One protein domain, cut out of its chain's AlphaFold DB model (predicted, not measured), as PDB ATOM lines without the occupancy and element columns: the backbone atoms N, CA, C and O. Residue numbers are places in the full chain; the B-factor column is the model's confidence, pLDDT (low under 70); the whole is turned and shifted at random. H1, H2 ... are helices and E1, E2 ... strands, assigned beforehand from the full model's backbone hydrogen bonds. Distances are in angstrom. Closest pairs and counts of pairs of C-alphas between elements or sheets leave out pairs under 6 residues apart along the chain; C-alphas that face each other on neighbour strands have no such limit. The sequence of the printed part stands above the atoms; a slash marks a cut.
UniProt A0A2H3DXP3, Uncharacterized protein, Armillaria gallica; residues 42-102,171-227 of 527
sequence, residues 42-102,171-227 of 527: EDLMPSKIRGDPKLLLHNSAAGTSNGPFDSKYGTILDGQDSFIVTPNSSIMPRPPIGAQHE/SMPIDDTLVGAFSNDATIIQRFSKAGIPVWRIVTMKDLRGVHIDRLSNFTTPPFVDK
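What this domain is: This is residues 42 to 102 and 171 to 227 of the 527 residues of an uncharacterized protein of Armillaria gallica (UniProt A0A2H3DXP3). A small twisted sheet of four strands, E3 E2 E1 E4, has three short helices over one face, in two layers: H2 packs on E4 and E1, H3 on E3, and H4 meets an end of E2, while H1 sits at the corner of H2 and only grazes the sheet. The printed part has 118 residues, under half in named elements, ordered H1 H2 E1 E2 H3 E3 H4 E4; the class is mixed, helices and strands. The mixed sheet runs E3 E2 E1 E4. The whole is compact, radius of gyration of the C-alphas 14.0 A, spanning 39 by 38 by 22 A.

How they stand to each other: H1, residues 46 to 51, and H2, residues 53 to 59, touch only at the corner, and only just, with 3 pairs of C-alphas within 8 A; the closest are those of Ile 49 and Leu 55, 5.7 A. H2's closest C-alphas to E4, residues 213 to 216, are those of Leu 57 and Ile 213, 5.4 A. E1, residues 71 to 76, and E2, residues 82 to 86, form an antiparallel hairpin, with N 84 and O 75 within hydrogen-bond range at 2.8 A. H3, residues 186 to 194, is on the sheet; its closest C-alphas to E3, residues 199 to 204, are those of Ile 189 and Val 199, 6.2 A. E3 is antiparallel to E2, N 201 and O 85 2.8 A apart. E3, H4, residues 205 to 210, and E4 form a split strand-helix-strand unit, two strands with a helix between them along the chain and with E2 and E1 between them in the sheet, its crossover right-handed. E4 is parallel to E1, N 74 and O 215 2.9 A apart. H1 and H3 have every O i to N i+4 pair within hydrogen-bond range; H2 has 0 of 3 and H4 0 of 2, against 3 of 4 and 2 of 3 O i to N i+3 pairs.

Where its parts are: H1 begins at C-alpha 46 (19.026, 20.038, -45.581); E4 ends at C-alpha 216 (22.353, 35.550, -43.194). E3 is 16.6 A long, E2 13.6 A.

The domain as a whole: C-alphas 102 and 171 are 34.0 A apart across the cut. The link H2 to E1 is long. Residues 97 to 102, 171 and 221 to 227 have pLDDT under 70.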
ATOM      1  N   GLU A  42       8.987  19.103 -42.893       86.75
ATOM      2  CA  GLU A  42       9.526  18.767 -44.219       86.75
ATOM      3  C   GLU A  42      10.204  19.962 -44.905       86.75
ATOM      4  O   GLU A  42      11.016  19.781 -45.811       86.75
ATOM      5  N   ASP A  43       9.895  21.185 -44.476       87.12
ATOM      6  CA  ASP A  43      10.464  22.435 -44.970       87.12
ATOM      7  C   ASP A  43      11.872  22.747 -44.449       87.12
ATOM      8  O   ASP A  43      12.586  23.509 -45.086       87.12
ATOM      9  N   LEU A  44      12.330  22.102 -43.372       90.00
ATOM     10  CA  LEU A  44      13.687  22.268 -42.820       90.00
ATOM     11  C   LEU A  44      14.629  21.114 -43.198       90.00
ATOM     12  O   LEU A  44      15.596  20.822 -42.494       90.00
ATOM     13  N   MET A  45      14.350  20.421 -44.304       90.75
ATOM     14  CA  MET A  45      15.269  19.417 -44.841       90.75
ATOM     15  C   MET A  45      16.564  20.071 -45.356       90.75
ATOM     16  O   MET A  45      16.489  21.114 -46.011       90.75
ATOM     17  N   PRO A  46      17.750  19.457 -45.149       90.25
ATOM     18  CA  PRO A  46      19.026  20.038 -45.581       90.25
ATOM     19  C   PRO A  46      19.070  20.413 -47.067       90.25
ATOM     20  O   PRO A  46      19.633  21.441 -47.432       90.25
ATOM     21  N   SER A  47      18.433  19.618 -47.935       90.88
ATOM     22  CA  SER A  47      18.331  19.898 -49.372       90.88
ATOM     23  C   SER A  47      17.528  21.164 -49.680       90.88
ATOM     24  O   SER A  47      17.936  21.941 -50.542       90.88
ATOM     25  N   LYS A  48      16.428  21.409 -48.954       93.62
ATOM     26  CA  LYS A  48      15.626  22.631 -49.089       93.62
ATOM     27  C   LYS A  48      16.381  23.847 -48.569       93.62
ATOM     28  O   LYS A  48      16.419  24.853 -49.261       93.62
ATOM     29  N   ILE A  49      17.053  23.734 -47.420       93.00
ATOM     30  CA  ILE A  49      17.845  24.832 -46.842       93.00
ATOM     31  C   ILE A  49      19.008  25.223 -47.763       93.00
ATOM     32  O   ILE A  49      19.290  26.406 -47.924       93.00
ATOM     33  N   ARG A  50      19.657  24.260 -48.430       91.06
ATOM     34  CA  ARG A  50      20.670  24.573 -49.456       91.06
ATOM     35  C   ARG A  50      20.076  25.296 -50.669       91.06
ATOM     36  O   ARG A  50      20.758  26.135 -51.248       91.06
ATOM     37  N   GLY A  51      18.845  24.964 -51.061       93.88
ATOM     38  CA  GLY A  51      18.136  25.633 -52.157       93.88
ATOM     39  C   GLY A  51      17.612  27.024 -51.786       93.88
ATOM     40  O   GLY A  51      17.609  27.917 -52.628       93.88
ATOM     41  N   ASP A  52      17.215  27.213 -50.529       95.69
ATOM     42  CA  ASP A  52      16.773  28.487 -49.970       95.69
ATOM     43  C   ASP A  52      17.373  28.717 -48.569       95.69
ATOM     44  O   ASP A  52      16.780  28.342 -47.549       95.69
ATOM     45  N   PRO A  53      18.544  29.378 -48.492       95.00
ATOM     46  CA  PRO A  53      19.197  29.664 -47.221       95.00
ATOM     47  C   PRO A  53      18.354  30.504 -46.255       95.00
ATOM     48  O   PRO A  53      18.633  30.500 -45.055       95.00
ATOM     49  N   LYS A  54      17.309  31.203 -46.730       96.00
ATOM     50  CA  LYS A  54      16.408  31.995 -45.872       96.00
ATOM     51  C   LYS A  54      15.647  31.135 -44.870       96.00
ATOM     52  O   LYS A  54      15.243  31.653 -43.834       96.00
ATOM     53  N   LEU A  55      15.525  29.832 -45.119       94.94
ATOM     54  CA  LEU A  55      14.939  28.879 -44.176       94.94
ATOM     55  C   LEU A  55      15.728  28.776 -42.858       94.94
ATOM     56  O   LEU A  55      15.159  28.398 -41.835       94.94
ATOM     57  N   LEU A  56      17.004  29.183 -42.825       94.12
ATOM     58  CA  LEU A  56      17.750  29.321 -41.568       94.12
ATOM     59  C   LEU A  56      17.140  30.383 -40.635       94.12
ATOM     60  O   LEU A  56      17.246  30.252 -39.419       94.12
ATOM     61  N   LEU A  57      16.443  31.380 -41.184       95.31
ATOM     62  CA  LEU A  57      15.810  32.476 -40.442       95.31
ATOM     63  C   LEU A  57      14.424  32.111 -39.879       95.31
ATOM     64  O   LEU A  57      13.698  32.998 -39.433       95.31
ATOM     65  N   HIS A  58      14.039  30.829 -39.895       91.88
ATOM     66  CA  HIS A  58      12.724  30.353 -39.434       91.88
ATOM     67  C   HIS A  58      12.356  30.787 -38.006       91.88
ATOM     68  O   HIS A  58      11.181  30.980 -37.714       91.88
ATOM     69  N   ASN A  59      13.359  30.969 -37.145       89.75
ATOM     70  CA  ASN A  59      13.203  31.427 -35.767       89.75
ATOM     71  C   ASN A  59      13.620  32.892 -35.568       89.75
ATOM     72  O   ASN A  59      13.752  33.317 -34.428       89.75
ATOM     73  N   SER A  60      13.867  33.665 -36.632       90.06
ATOM     74  CA  SER A  60      14.313  35.055 -36.490       90.06
ATOM     75  C   SER A  60      13.266  35.894 -35.748       90.06
ATOM     76  O   SER A  60      12.099  35.968 -36.135       90.06
ATOM     77  N   ALA A  61      13.693  36.534 -34.665       84.38
ATOM     78  CA  ALA A  61      12.871  37.433 -33.864       84.38
ATOM     79  C   ALA A  61      13.542  38.804 -33.874       84.38
ATOM     80  O   ALA A  61      14.282  39.172 -32.964       84.38
ATOM     81  N   ALA A  62      13.320  39.550 -34.956       76.06
ATOM     82  CA  ALA A  62      13.915  40.866 -35.118       76.06
ATOM     83  C   ALA A  62      13.501  41.782 -33.950       76.06
ATOM     84  O   ALA A  62      12.350  42.206 -33.864       76.06
ATOM     85  N   GLY A  63      14.450  42.089 -33.059       76.75
ATOM     86  CA  GLY A  63      14.264  43.035 -31.955       76.75
ATOM     87  C   GLY A  63      14.308  42.444 -30.544       76.75
ATOM     88  O   GLY A  63      14.278  43.222 -29.592       76.75
ATOM     89  N   THR A  64      14.416  41.123 -30.372       81.56
ATOM     90  CA  THR A  64      14.720  40.541 -29.052       81.56
ATOM     91  C   THR A  64      16.211  40.658 -28.739       81.56
ATOM     92  O   THR A  64      17.046  40.592 -29.636       81.56
ATOM     93  N   SER A  65      16.565  40.853 -27.468       79.94
ATOM     94  CA  SER A  65      17.962  40.825 -27.033       79.94
ATOM     95  C   SER A  65      18.531  39.417 -27.208       79.94
ATOM     96  O   SER A  65      18.024  38.480 -26.597       79.94
ATOM     97  N   ASN A  66      19.581  39.282 -28.014       80.69
ATOM     98  CA  ASN A  66      20.216  37.993 -28.266       80.69
ATOM     99  C   ASN A  66      20.963  37.511 -27.021       80.69
ATOM    100  O   ASN A  66      21.869  38.188 -26.525       80.69
ATOM    101  N   GLY A  67      20.609  36.324 -26.537       81.81
ATOM    102  CA  GLY A  67      21.414  35.582 -25.585       81.81
ATOM    103  C   GLY A  67      22.717  35.069 -26.218       81.81
ATOM    104  O   GLY A  67      22.905  35.116 -27.432       81.81
ATOM    105  N   PRO A  68      23.637  34.507 -25.417       78.69
ATOM    106  CA  PRO A  68      24.929  34.009 -25.904       78.69
ATOM    107  C   PRO A  68      24.819  32.832 -26.890       78.69
ATOM    108  O   PRO A  68      25.807  32.490 -27.540       78.69
ATOM    109  N   PHE A  69      23.645  32.206 -26.989       85.19
ATOM    110  CA  PHE A  69      23.349  31.122 -27.928       85.19
ATOM    111  C   PHE A  69      22.469  31.566 -29.101       85.19
ATOM    112  O   PHE A  69      22.359  30.825 -30.080       85.19
ATOM    113  N   ASP A  70      21.896  32.768 -29.022       88.25
ATOM    114  CA  ASP A  70      21.134  33.363 -30.110       88.25
ATOM    115  C   ASP A  70      22.118  33.965 -31.096       88.25
ATOM    116  O   ASP A  70      23.028  34.727 -30.748       88.25
ATOM    117  N   SER A  71      21.996  33.550 -32.347       88.56
ATOM    118  CA  SER A  71      23.008  33.856 -33.334       88.56
ATOM    119  C   SER A  71      22.603  35.065 -34.147       88.56
ATOM    120  O   SER A  71      21.603  35.073 -34.859       88.56
ATOM    121  N   LYS A  72      23.436  36.097 -34.105       90.94
ATOM    122  CA  LYS A  72      23.213  37.301 -34.898       90.94
ATOM    123  C   LYS A  72      23.397  37.029 -36.391       90.94
ATOM    124  O   LYS A  72      22.683  37.591 -37.219       90.94
ATOM    125  N   TYR A  73      24.352  36.163 -36.732       94.62
ATOM    126  CA  TYR A  73      24.634  35.794 -38.113       94.62
ATOM    127  C   TYR A  73      24.759  34.288 -38.283       94.62
ATOM    128  O   TYR A  73      25.314  33.601 -37.422       94.62
ATOM    129  N   GLY A  74      24.293  33.795 -39.428       95.38
ATOM    130  CA  GLY A  74      24.453  32.411 -39.850       95.38
ATOM    131  C   GLY A  74      24.820  32.288 -41.325       95.38
ATOM    132  O   GLY A  74      24.477  33.147 -42.138       95.38
ATOM    133  N   THR A  75      25.516  31.212 -41.674       95.38
ATOM    134  CA  THR A  75      25.789  30.822 -43.063       95.38
ATOM    135  C   THR A  75      25.756  29.310 -43.204       95.38
ATOM    136  O   THR A  75      26.149  28.580 -42.293       95.38
ATOM    137  N   ILE A  76      25.333  28.824 -44.365       94.44
ATOM    138  CA  ILE A  76      25.438  27.403 -44.701       94.44
ATOM    139  C   ILE A  76      26.906  27.081 -44.979       94.44
ATOM    140  O   ILE A  76      27.625  27.882 -45.582       94.44
ATOM    141  N   LEU A  77      27.353  25.912 -44.528       91.12
ATOM    142  CA  LEU A  77      28.657  25.384 -44.890       91.12
ATOM    143  C   LEU A  77      28.497  24.491 -46.126       91.12
ATOM    144  O   LEU A  77      27.884  23.425 -46.055       91.12
ATOM    145  N   ASP A  78      29.014  24.951 -47.268       83.00
ATOM    146  CA  ASP A  78      28.871  24.261 -48.554       83.00
ATOM    147  C   ASP A  78      29.304  22.789 -48.466       83.00
ATOM    148  O   ASP A  78      30.357  22.458 -47.919       83.00
ATOM    149  N   GLY A  79      28.487  21.890 -49.023       80.94
ATOM    150  CA  GLY A  79      28.791  20.456 -49.083       80.94
ATOM    151  C   GLY A  79      28.537  19.669 -47.791       80.94
ATOM    152  O   GLY A  79      28.727  18.454 -47.799       80.94
ATOM    153  N   GLN A  80      28.061  20.306 -46.716       78.56
ATOM    154  CA  GLN A  80      27.750  19.637 -45.448       78.56
ATOM    155  C   GLN A  80      26.301  19.852 -45.005       78.56
ATOM    156  O   GLN A  80      25.672  20.859 -45.320       78.56
ATOM    157  N   ASP A  81      25.784  18.919 -44.203       90.19
ATOM    158  CA  ASP A  81      24.533  19.093 -43.448       90.19
ATOM    159  C   ASP A  81      24.788  19.888 -42.159       90.19
ATOM    160  O   ASP A  81      24.351  19.511 -41.067       90.19
ATOM    161  N   SER A  82      25.515  20.996 -42.302       93.25
ATOM    162  CA  SER A  82      25.959  21.858 -41.213       93.25
ATOM    163  C   SER A  82      25.873  23.325 -41.621       93.25
ATOM    164  O   SER A  82      25.967  23.682 -42.797       93.25
ATOM    165  N   PHE A  83      25.730  24.191 -40.631       94.44
ATOM    166  CA  PHE A  83      25.765  25.635 -40.795       94.44
ATOM    167  C   PHE A  83      26.606  26.246 -39.676       94.44
ATOM    168  O   PHE A  83      26.819  25.638 -38.626       94.44
ATOM    169  N   ILE A  84      27.144  27.432 -39.925       94.69
ATOM    170  CA  ILE A  84      27.934  28.173 -38.950       94.69
ATOM    171  C   ILE A  84      27.106  29.320 -38.452       94.69
ATOM    172  O   ILE A  84      26.465  30.014 -39.241       94.69
ATOM    173  N   VAL A  85      27.169  29.530 -37.150       95.94
ATOM    174  CA  VAL A  85      26.517  30.646 -36.501       95.94
ATOM    175  C   VAL A  85      27.471  31.383 -35.582       95.94
ATOM    176  O   VAL A  85      28.416  30.796 -35.052       95.94
ATOM    177  N   THR A  86      27.233  32.673 -35.390       94.94
ATOM    178  CA  THR A  86      27.968  33.482 -34.418       94.94
ATOM    179  C   THR A  86      27.011  34.387 -33.649       94.94
ATOM    180  O   THR A  86      26.168  35.052 -34.265       94.94
ATOM    181  N   PRO A  87      27.122  34.439 -32.309       93.56
ATOM    182  CA  PRO A  87      26.339  35.369 -31.503       93.56
ATOM    183  C   PRO A  87      26.887  36.798 -31.591       93.56
ATOM    184  O   PRO A  87      26.144  37.760 -31.418       93.56
ATOM    185  N   ASN A  88      28.182  36.953 -31.874       92.25
ATOM    186  CA  ASN A  88      28.910  38.177 -31.574       92.25
ATOM    187  C   ASN A  88      29.949  38.569 -32.636       92.25
ATOM    188  O   ASN A  88      30.868  39.297 -32.314       92.25
ATOM    189  N   SER A  89      29.879  38.117 -33.887       90.06
ATOM    190  CA  SER A  89      30.784  38.634 -34.927       90.06
ATOM    191  C   SER A  89      30.015  39.070 -36.156       90.06
ATOM    192  O   SER A  89      29.080  38.399 -36.584       90.06
ATOM    193  N   SER A  90      30.400  40.212 -36.725       88.44
ATOM    194  CA  SER A  90      29.888  40.662 -38.023       88.44
ATOM    195  C   SER A  90      30.560  39.930 -39.192       88.44
ATOM    196  O   SER A  90      30.012  39.875 -40.294       88.44
ATOM    197  N   ILE A  91      31.728  39.335 -38.934       89.06
ATOM    198  CA  ILE A  91      32.551  38.633 -39.908       89.06
ATOM    199  C   ILE A  91      32.260  37.136 -39.805       89.06
ATOM    200  O   ILE A  91      32.222  36.548 -38.722       89.06
ATOM    201  N   MET A  92      32.090  36.503 -40.962       90.31
ATOM    202  CA  MET A  92      31.892  35.062 -41.062       90.31
ATOM    203  C   MET A  92      33.085  34.444 -41.796       90.31
ATOM    204  O   MET A  92      33.046  34.318 -43.020       90.31
ATOM    205  N   PRO A  93      34.189  34.110 -41.106       87.81
ATOM    206  CA  PRO A  93      35.314  33.473 -41.761       87.81
ATOM    207  C   PRO A  93      34.885  32.088 -42.237       87.81
ATOM    208  O   PRO A  93      34.186  31.352 -41.533       87.81
ATOM    209  N   ARG A  94      35.326  31.707 -43.440       85.25
ATOM    210  CA  ARG A  94      35.225  30.308 -43.846       85.25
ATOM    211  C   ARG A  94      36.089  29.513 -42.867       85.25
ATOM    212  O   ARG A  94      37.263  29.854 -42.703       85.25
ATOM    213  N   PRO A  95      35.532  28.507 -42.174       81.75
ATOM    214  CA  PRO A  95      36.345  27.693 -41.294       81.75
ATOM    215  C   PRO A  95      37.434  27.045 -42.160       81.75
ATOM    216  O   PRO A  95      37.212  26.840 -43.359       81.75
ATOM    217  N   PRO A  96      38.606  26.714 -41.603       70.19
ATOM    218  CA  PRO A  96      39.668  26.025 -42.332       70.19
ATOM    219  C   PRO A  96      39.281  24.555 -42.556       70.19
ATOM    220  O   PRO A  96      39.962  23.637 -42.126       70.19
ATOM    221  N   ILE A  97      38.128  24.336 -43.175       67.06
ATOM    222  CA  ILE A  97      37.550  23.065 -43.554       67.06
ATOM    223  C   ILE A  97      37.644  23.089 -45.076       67.06
ATOM    224  O   ILE A  97      36.816  23.704 -45.746       67.06
ATOM    225  N   GLY A  98      38.717  22.524 -45.626       50.88
ATOM    226  CA  GLY A  98      38.887  22.384 -47.070       50.88
ATOM    227  C   GLY A  98      37.722  21.623 -47.706       50.88
ATOM    228  O   GLY A  98      36.892  21.044 -47.001       50.88
ATOM    229  N   ALA A  99      37.684  21.564 -49.041       39.41
ATOM    230  CA  ALA A  99      36.615  20.918 -49.817       39.41
ATOM    231  C   ALA A  99      36.325  19.444 -49.426       39.41
ATOM    232  O   ALA A  99      35.307  18.897 -49.838       39.41
ATOM    233  N   GLN A 100      37.190  18.816 -48.613       40.06
ATOM    234  CA  GLN A 100      37.054  17.458 -48.068       40.06
ATOM    235  C   GLN A 100      37.216  17.353 -46.534       40.06
ATOM    236  O   GLN A 100      37.600  16.298 -46.033       40.06
ATOM    237  N   HIS A 101      36.964  18.419 -45.764       43.00
ATOM    238  CA  HIS A 101      37.335  18.493 -44.332       43.00
ATOM    239  C   HIS A 101      38.850  18.511 -44.071       43.00
ATOM    240  O   HIS A 101      39.320  18.133 -42.998       43.00
ATOM    241  N   GLU A 102      39.625  18.970 -45.050       35.50
ATOM    242  CA  GLU A 102      41.069  19.145 -44.921       35.50
ATOM    243  C   GLU A 102      41.359  20.435 -44.147       35.50
ATOM    244  O   GLU A 102      41.137  21.537 -44.647       35.50
ATOM    245  N   SER A 171      27.653  42.773 -22.398       66.69
ATOM    246  CA  SER A 171      28.754  42.099 -23.087       66.69
ATOM    247  C   SER A 171      29.758  43.140 -23.577       66.69
ATOM    248  O   SER A 171      29.344  44.169 -24.125       66.69
ATOM    249  N   MET A 172      31.059  42.880 -23.412       79.12
ATOM    250  CA  MET A 172      32.072  43.786 -23.952       79.12
ATOM    251  C   MET A 172      31.859  43.977 -25.462       79.12
ATOM    252  O   MET A 172      31.464  43.025 -26.145       79.12
ATOM    253  N   PRO A 173      32.096  45.188 -26.003       85.25
ATOM    254  CA  PRO A 173      32.048  45.392 -27.442       85.25
ATOM    255  C   PRO A 173      33.021  44.424 -28.117       85.25
ATOM    256  O   PRO A 173      34.115  44.168 -27.616       85.25
ATOM    257  N   ILE A 174      32.590  43.869 -29.242       84.19
ATOM    258  CA  ILE A 174      33.353  42.864 -29.976       84.19
ATOM    259  C   ILE A 174      34.610  43.512 -30.548       84.19
ATOM    260  O   ILE A 174      34.535  44.550 -31.208       84.19
ATOM    261  N   ASP A 175      35.755  42.879 -30.318       80.75
ATOM    262  CA  ASP A 175      37.021  43.278 -30.922       80.75
ATOM    263  C   ASP A 175      37.235  42.478 -32.216       80.75
ATOM    264  O   ASP A 175      37.837  41.402 -32.220       80.75
ATOM    265  N   ASP A 176      36.732  43.014 -33.334       73.19
ATOM    266  CA  ASP A 176      36.873  42.415 -34.671       73.19
ATOM    267  C   ASP A 176      38.349  42.333 -35.141       73.19
ATOM    268  O   ASP A 176      38.629  41.758 -36.195       73.19
ATOM    269  N   THR A 177      39.315  42.872 -34.375       74.06
ATOM    270  CA  THR A 177      40.756  42.713 -34.647       74.06
ATOM    271  C   THR A 177      41.341  41.421 -34.069       74.06
ATOM    272  O   THR A 177      42.460  41.035 -34.426       74.06
ATOM    273  N   LEU A 178      40.607  40.727 -33.191       75.06
ATOM    274  CA  LEU A 178      41.056  39.481 -32.580       75.06
ATOM    275  C   LEU A 178      40.820  38.271 -33.483       75.06
ATOM    276  O   LEU A 178      39.807  38.137 -34.167       75.06
ATOM    277  N   VAL A 179      41.743  37.313 -33.393       76.81
ATOM    278  CA  VAL A 179      41.511  35.959 -33.899       76.81
ATOM    279  C   VAL A 179      40.513  35.283 -32.962       76.81
ATOM    280  O   VAL A 179      40.837  35.002 -31.808       76.81
ATOM    281  N   GLY A 180      39.295  35.062 -33.448       88.62
ATOM    282  CA  GLY A 180      38.268  34.323 -32.720       88.62
ATOM    283  C   GLY A 180      38.496  32.810 -32.702       88.62
ATOM    284  O   GLY A 180      39.548  32.315 -33.109       88.62
ATOM    285  N   ALA A 181      37.486  32.050 -32.274       90.75
ATOM    286  CA  ALA A 181      37.552  30.586 -32.242       90.75
ATOM    287  C   ALA A 181      36.296  29.908 -32.798       90.75
ATOM    288  O   ALA A 181      35.184  30.409 -32.651       90.75
ATOM    289  N   PHE A 182      36.479  28.722 -33.383       91.31
ATOM    290  CA  PHE A 182      35.388  27.794 -33.665       91.31
ATOM    291  C   PHE A 182      35.224  26.839 -32.480       91.31
ATOM    292  O   PHE A 182      36.180  26.150 -32.123       91.31
ATOM    293  N   SER A 183      34.043  26.780 -31.866       91.81
ATOM    294  CA  SER A 183      33.775  25.874 -30.744       91.81
ATOM    295  C   SER A 183      32.324  25.407 -30.726       91.81
ATOM    296  O   SER A 183      31.415  26.157 -31.062       91.81
ATOM    297  N   ASN A 184      32.119  24.166 -30.283       88.69
ATOM    298  CA  ASN A 184      30.797  23.611 -29.983       88.69
ATOM    299  C   ASN A 184      30.535  23.499 -28.472       88.69
ATOM    300  O   ASN A 184      29.442  23.101 -28.076       88.69
ATOM    301  N   ASP A 185      31.514  23.854 -27.635       87.56
ATOM    302  CA  ASP A 185      31.373  23.881 -26.182       87.56
ATOM    303  C   ASP A 185      30.634  25.158 -25.756       87.56
ATOM    304  O   ASP A 185      31.107  26.278 -25.980       87.56
ATOM    305  N   ALA A 186      29.472  24.981 -25.127       88.12
ATOM    306  CA  ALA A 186      28.614  26.069 -24.674       88.12
ATOM    307  C   ALA A 186      29.322  27.022 -23.695       88.12
ATOM    308  O   ALA A 186      29.119  28.237 -23.759       88.12
ATOM    309  N   THR A 187      30.198  26.491 -22.842       88.06
ATOM    310  CA  THR A 187      30.974  27.259 -21.862       88.06
ATOM    311  C   THR A 187      31.979  28.165 -22.564       88.06
ATOM    312  O   THR A 187      32.116  29.337 -22.206       88.06
ATOM    313  N   ILE A 188      32.663  27.648 -23.592       84.19
ATOM    314  CA  ILE A 188      33.620  28.429 -24.388       84.19
ATOM    315  C   ILE A 188      32.892  29.549 -25.131       84.19
ATOM    316  O   ILE A 188      33.326  30.697 -25.063       84.19
ATOM    317  N   ILE A 189      31.767  29.236 -25.782       90.50
ATOM    318  CA  ILE A 189      30.957  30.223 -26.514       90.50
ATOM    319  C   ILE A 189      30.511  31.352 -25.582       90.50
ATOM    320  O   ILE A 189      30.718  32.525 -25.893       90.50
ATOM    321  N   GLN A 190      29.960  31.012 -24.414       90.50
ATOM    322  CA  GLN A 190      29.492  32.007 -23.453       90.50
ATOM    323  C   GLN A 190      30.639  32.883 -22.930       90.50
ATOM    324  O   GLN A 190      30.491  34.104 -22.859       90.50
ATOM    325  N   ARG A 191      31.789  32.286 -22.590       88.75
ATOM    326  CA  ARG A 191      32.963  33.026 -22.097       88.75
ATOM    327  C   ARG A 191      33.545  33.954 -23.160       88.75
ATOM    328  O   ARG A 191      33.833  35.105 -22.852       88.75
ATOM    329  N   PHE A 192      33.675  33.485 -24.401       90.88
ATOM    330  CA  PHE A 192      34.209  34.289 -25.506       90.88
ATOM    331  C   PHE A 192      33.264  35.441 -25.850       90.88
ATOM    332  O   PHE A 192      33.716  36.575 -25.995       90.88
ATOM    333  N   SER A 193      31.956  35.169 -25.866       90.88
ATOM    334  CA  SER A 193      30.926  36.187 -26.066       90.88
ATOM    335  C   SER A 193      30.981  37.279 -24.991       90.88
ATOM    336  O   SER A 193      31.081  38.460 -25.322       90.88
ATOM    337  N   LYS A 194      31.037  36.899 -23.705       89.81
ATOM    338  CA  LYS A 194      31.188  37.851 -22.589       89.81
ATOM    339  C   LYS A 194      32.486  38.666 -22.674       89.81
ATOM    340  O   LYS A 194      32.471  39.853 -22.361       89.81
ATOM    341  N   ALA A 195      33.580  38.048 -23.122       87.06
ATOM    342  CA  ALA A 195      34.890  38.683 -23.259       87.06
ATOM    343  C   ALA A 195      35.053  39.553 -24.525       87.06
ATOM    344  O   ALA A 195      36.136  40.095 -24.741       87.06
ATOM    345  N   GLY A 196      34.030  39.667 -25.384       89.50
ATOM    346  CA  GLY A 196      34.127  40.411 -26.647       89.50
ATOM    347  C   GLY A 196      35.048  39.755 -27.687       89.50
ATOM    348  O   GLY A 196      35.499  40.420 -28.619       89.50
ATOM    349  N   ILE A 197      35.345  38.458 -27.539       87.81
ATOM    350  CA  ILE A 197      36.166  37.680 -28.476       87.81
ATOM    351  C   ILE A 197      35.233  37.010 -29.495       87.81
ATOM    352  O   ILE A 197      34.304  36.309 -29.079       87.81
ATOM    353  N   PRO A 198      35.458  37.167 -30.813       92.44
ATOM    354  CA  PRO A 198      34.637  36.505 -31.821       92.44
ATOM    355  C   PRO A 198      34.595  34.982 -31.624       92.44
ATOM    356  O   PRO A 198      35.627  34.332 -31.431       92.44
ATOM    357  N   VAL A 199      33.402  34.392 -31.679       94.06
ATOM    358  CA  VAL A 199      33.230  32.936 -31.609       94.06
ATOM    359  C   VAL A 199      32.230  32.456 -32.650       94.06
ATOM    360  O   VAL A 199      31.205  33.092 -32.897       94.06
ATOM    361  N   TRP A 200      32.532  31.315 -33.262       95.25
ATOM    362  CA  TRP A 200      31.698  30.667 -34.267       95.25
ATOM    363  C   TRP A 200      31.381  29.239 -33.828       95.25
ATOM    364  O   TRP A 200      32.256  28.499 -33.380       95.25
ATOM    365  N   ARG A 201      30.125  28.832 -33.972       94.75
ATOM    366  CA  ARG A 201      29.651  27.483 -33.652       94.75
ATOM    367  C   ARG A 201      29.270  26.770 -34.939       94.75
ATOM    368  O   ARG A 201      28.563  27.344 -35.763       94.75
ATOM    369  N   ILE A 202      29.714  25.524 -35.100       93.56
ATOM    370  CA  ILE A 202      29.313  24.676 -36.228       93.56
ATOM    371  C   ILE A 202      28.158  23.805 -35.751       93.56
ATOM    372  O   ILE A 202      28.331  22.926 -34.907       93.56
ATOM    373  N   VAL A 203      26.974  24.057 -36.289       93.12
ATOM    374  CA  VAL A 203      25.742  23.387 -35.886       93.12
ATOM    375  C   VAL A 203      25.315  22.413 -36.974       93.12
ATOM    376  O   VAL A 203      25.364  22.731 -38.162       93.12
ATOM    377  N   THR A 204      24.891  21.215 -36.573       93.00
ATOM    378  CA  THR A 204      24.328  20.245 -37.514       93.00
ATOM    379  C   THR A 204      22.898  20.638 -37.877       93.00
ATOM    380  O   THR A 204      22.153  21.146 -37.039       93.00
ATOM    381  N   MET A 205      22.454  20.364 -39.103       91.56
ATOM    382  CA  MET A 205      21.086  20.697 -39.540       91.56
ATOM    383  C   MET A 205      19.990  20.051 -38.672       91.56
ATOM    384  O   MET A 205      18.876  20.563 -38.604       91.56
ATOM    385  N   LYS A 206      20.301  18.958 -37.962       90.69
ATOM    386  CA  LYS A 206      19.375  18.306 -37.019       90.69
ATOM    387  C   LYS A 206      19.019  19.202 -35.833       90.69
ATOM    388  O   LYS A 206      17.905  19.117 -35.322       90.69
ATOM    389  N   ASP A 207      19.938  20.080 -35.450       91.38
ATOM    390  CA  ASP A 207      19.803  20.961 -34.292       91.38
ATOM    391  C   ASP A 207      19.201  22.326 -34.661       91.38
ATOM    392  O   ASP A 207      18.995  23.165 -33.786       91.38
ATOM    393  N   LEU A 208      18.873  22.554 -35.943       91.69
ATOM    394  CA  LEU A 208      18.405  23.846 -36.455       91.69
ATOM    395  C   LEU A 208      17.187  24.393 -35.698       91.69
ATOM    396  O   LEU A 208      17.126  25.589 -35.449       91.69
ATOM    397  N   ARG A 209      16.258  23.528 -35.268       89.56
ATOM    398  CA  ARG A 209      15.049  23.936 -34.525       89.56
ATOM    399  C   ARG A 209      15.346  24.720 -33.250       89.56
ATOM    400  O   ARG A 209      14.516  25.518 -32.832       89.56
ATOM    401  N   GLY A 210      16.479  24.429 -32.612       90.06
ATOM    402  CA  GLY A 210      16.900  25.079 -31.375       90.06
ATOM    403  C   GLY A 210      17.815  26.275 -31.602       90.06
ATOM    404  O   GLY A 210      18.298  26.837 -30.625       90.06
ATOM    405  N   VAL A 211      18.098  26.641 -32.857       92.19
ATOM    406  CA  VAL A 211      18.998  27.748 -33.174       92.19
ATOM    407  C   VAL A 211      18.217  28.903 -33.769       92.19
ATOM    408  O   VAL A 211      17.491  28.770 -34.754       92.19
ATOM    409  N   HIS A 212      18.391  30.055 -33.142       93.81
ATOM    410  CA  HIS A 212      17.895  31.334 -33.609       93.81
ATOM    411  C   HIS A 212      18.984  32.021 -34.437       93.81
ATOM    412  O   HIS A 212      20.143  32.057 -34.020       93.81
ATOM    413  N   ILE A 213      18.624  32.489 -35.636       95.06
ATOM    414  CA  ILE A 213      19.514  33.210 -36.552       95.06
ATOM    415  C   ILE A 213      18.792  34.467 -37.025       95.06
ATOM    416  O   ILE A 213      17.773  34.363 -37.706       95.06
ATOM    417  N   ASP A 214      19.340  35.644 -36.726       93.88
ATOM    418  CA  ASP A 214      18.733  36.914 -37.146       93.88
ATOM    419  C   ASP A 214      18.996  37.257 -38.608       93.88
ATOM    420  O   ASP A 214      18.138  37.812 -39.300       93.88
ATOM    421  N   ARG A 215      20.224  37.013 -39.073       94.88
ATOM    422  CA  ARG A 215      20.676  37.442 -40.398       94.88
ATOM    423  C   ARG A 215      21.538  36.386 -41.061       94.88
ATOM    424  O   ARG A 215      22.351  35.720 -40.430       94.88
ATOM    425  N   LEU A 216      21.404  36.290 -42.375       95.88
ATOM    426  CA  LEU A 216      22.353  35.550 -43.194       95.88
ATOM    427  C   LEU A 216      23.579  36.417 -43.472       95.88
ATOM    428  O   LEU A 216      23.453  37.619 -43.708       95.88
ATOM    429  N   SER A 217      24.755  35.800 -43.462       93.88
ATOM    430  CA  SER A 217      26.006  36.429 -43.886       93.88
ATOM    431  C   SER A 217      26.727  35.526 -44.873       93.88
ATOM    432  O   SER A 217      26.648  34.307 -44.766       93.88
ATOM    433  N   ASN A 218      27.438  36.117 -45.828       92.62
ATOM    434  CA  ASN A 218      28.312  35.358 -46.714       92.62
ATOM    435  C   ASN A 218      29.673  35.165 -46.048       92.62
ATOM    436  O   ASN A 218      30.117  35.999 -45.252       92.62
ATOM    437  N   PHE A 219      30.377  34.096 -46.425       89.62
ATOM    438  CA  PHE A 219      31.762  33.936 -46.009       89.62
ATOM    439  C   PHE A 219      32.593  35.146 -46.435       89.62
ATOM    440  O   PHE A 219      32.597  35.542 -47.600       89.62
ATOM    441  N   THR A 220      33.303  35.724 -45.476       85.19
ATOM    442  CA  THR A 220      34.232  36.823 -45.710       85.19
ATOM    443  C   THR A 220      35.637  36.244 -45.770       85.19
ATOM    444  O   THR A 220      36.075  35.578 -44.829       85.19
ATOM    445  N   THR A 221      36.355  36.490 -46.865       69.69
ATOM    446  CA  THR A 221      37.801  36.254 -46.896       69.69
ATOM    447  C   THR A 221      38.437  37.276 -45.958       69.69
ATOM    448  O   THR A 221      38.258  38.475 -46.189       69.69
ATOM    449  N   PRO A 222      39.128  36.865 -44.880       61.78
ATOM    450  CA  PRO A 222      39.760  37.828 -43.996       61.78
ATOM    451  C   PRO A 222      40.752  38.671 -44.812       61.78
ATOM    452  O   PRO A 222      41.501  38.100 -45.609       61.78
ATOM    453  N   PRO A 223      40.830  39.995 -44.596       55.00
ATOM    454  CA  PRO A 223      41.712  40.882 -45.364       55.00
ATOM    455  C   PRO A 223      43.210  40.543 -45.220       55.00
ATOM    456  O   PRO A 223      44.047  41.101 -45.923       55.00
ATOM    457  N   PHE A 224      43.563  39.627 -44.314       54.25
ATOM    458  CA  PHE A 224      44.935  39.252 -43.979       54.25
ATOM    459  C   PHE A 224      45.477  38.032 -44.748       54.25
ATOM    460  O   PHE A 224      46.647  37.703 -44.570       54.25
ATOM    461  N   VAL A 225      44.672  37.340 -45.568       51.81
ATOM    462  CA  VAL A 225      45.067  36.028 -46.136       51.81
ATOM    463  C   VAL A 225      45.833  36.131 -47.466       51.81
ATOM    464  O   VAL A 225      46.588  35.221 -47.799       51.81
ATOM    465  N   ASP A 226      45.740  37.242 -48.200       45.06
ATOM    466  CA  ASP A 226      46.260  37.288 -49.580       45.06
ATOM    467  C   ASP A 226      47.785  37.441 -49.700       45.06
ATOM    468  O   ASP A 226      48.353  37.214 -50.769       45.06
ATOM    469  N   LYS A 227      48.493  37.769 -48.613       47.25
ATOM    470  CA  LYS A 227      49.958  37.684 -48.585       47.25
ATOM    471  C   LYS A 227      50.382  36.544 -47.678       47.25
ATOM    472  O   LYS A 227      50.443  36.705 -46.461       47.25
TER     473      LYS A 227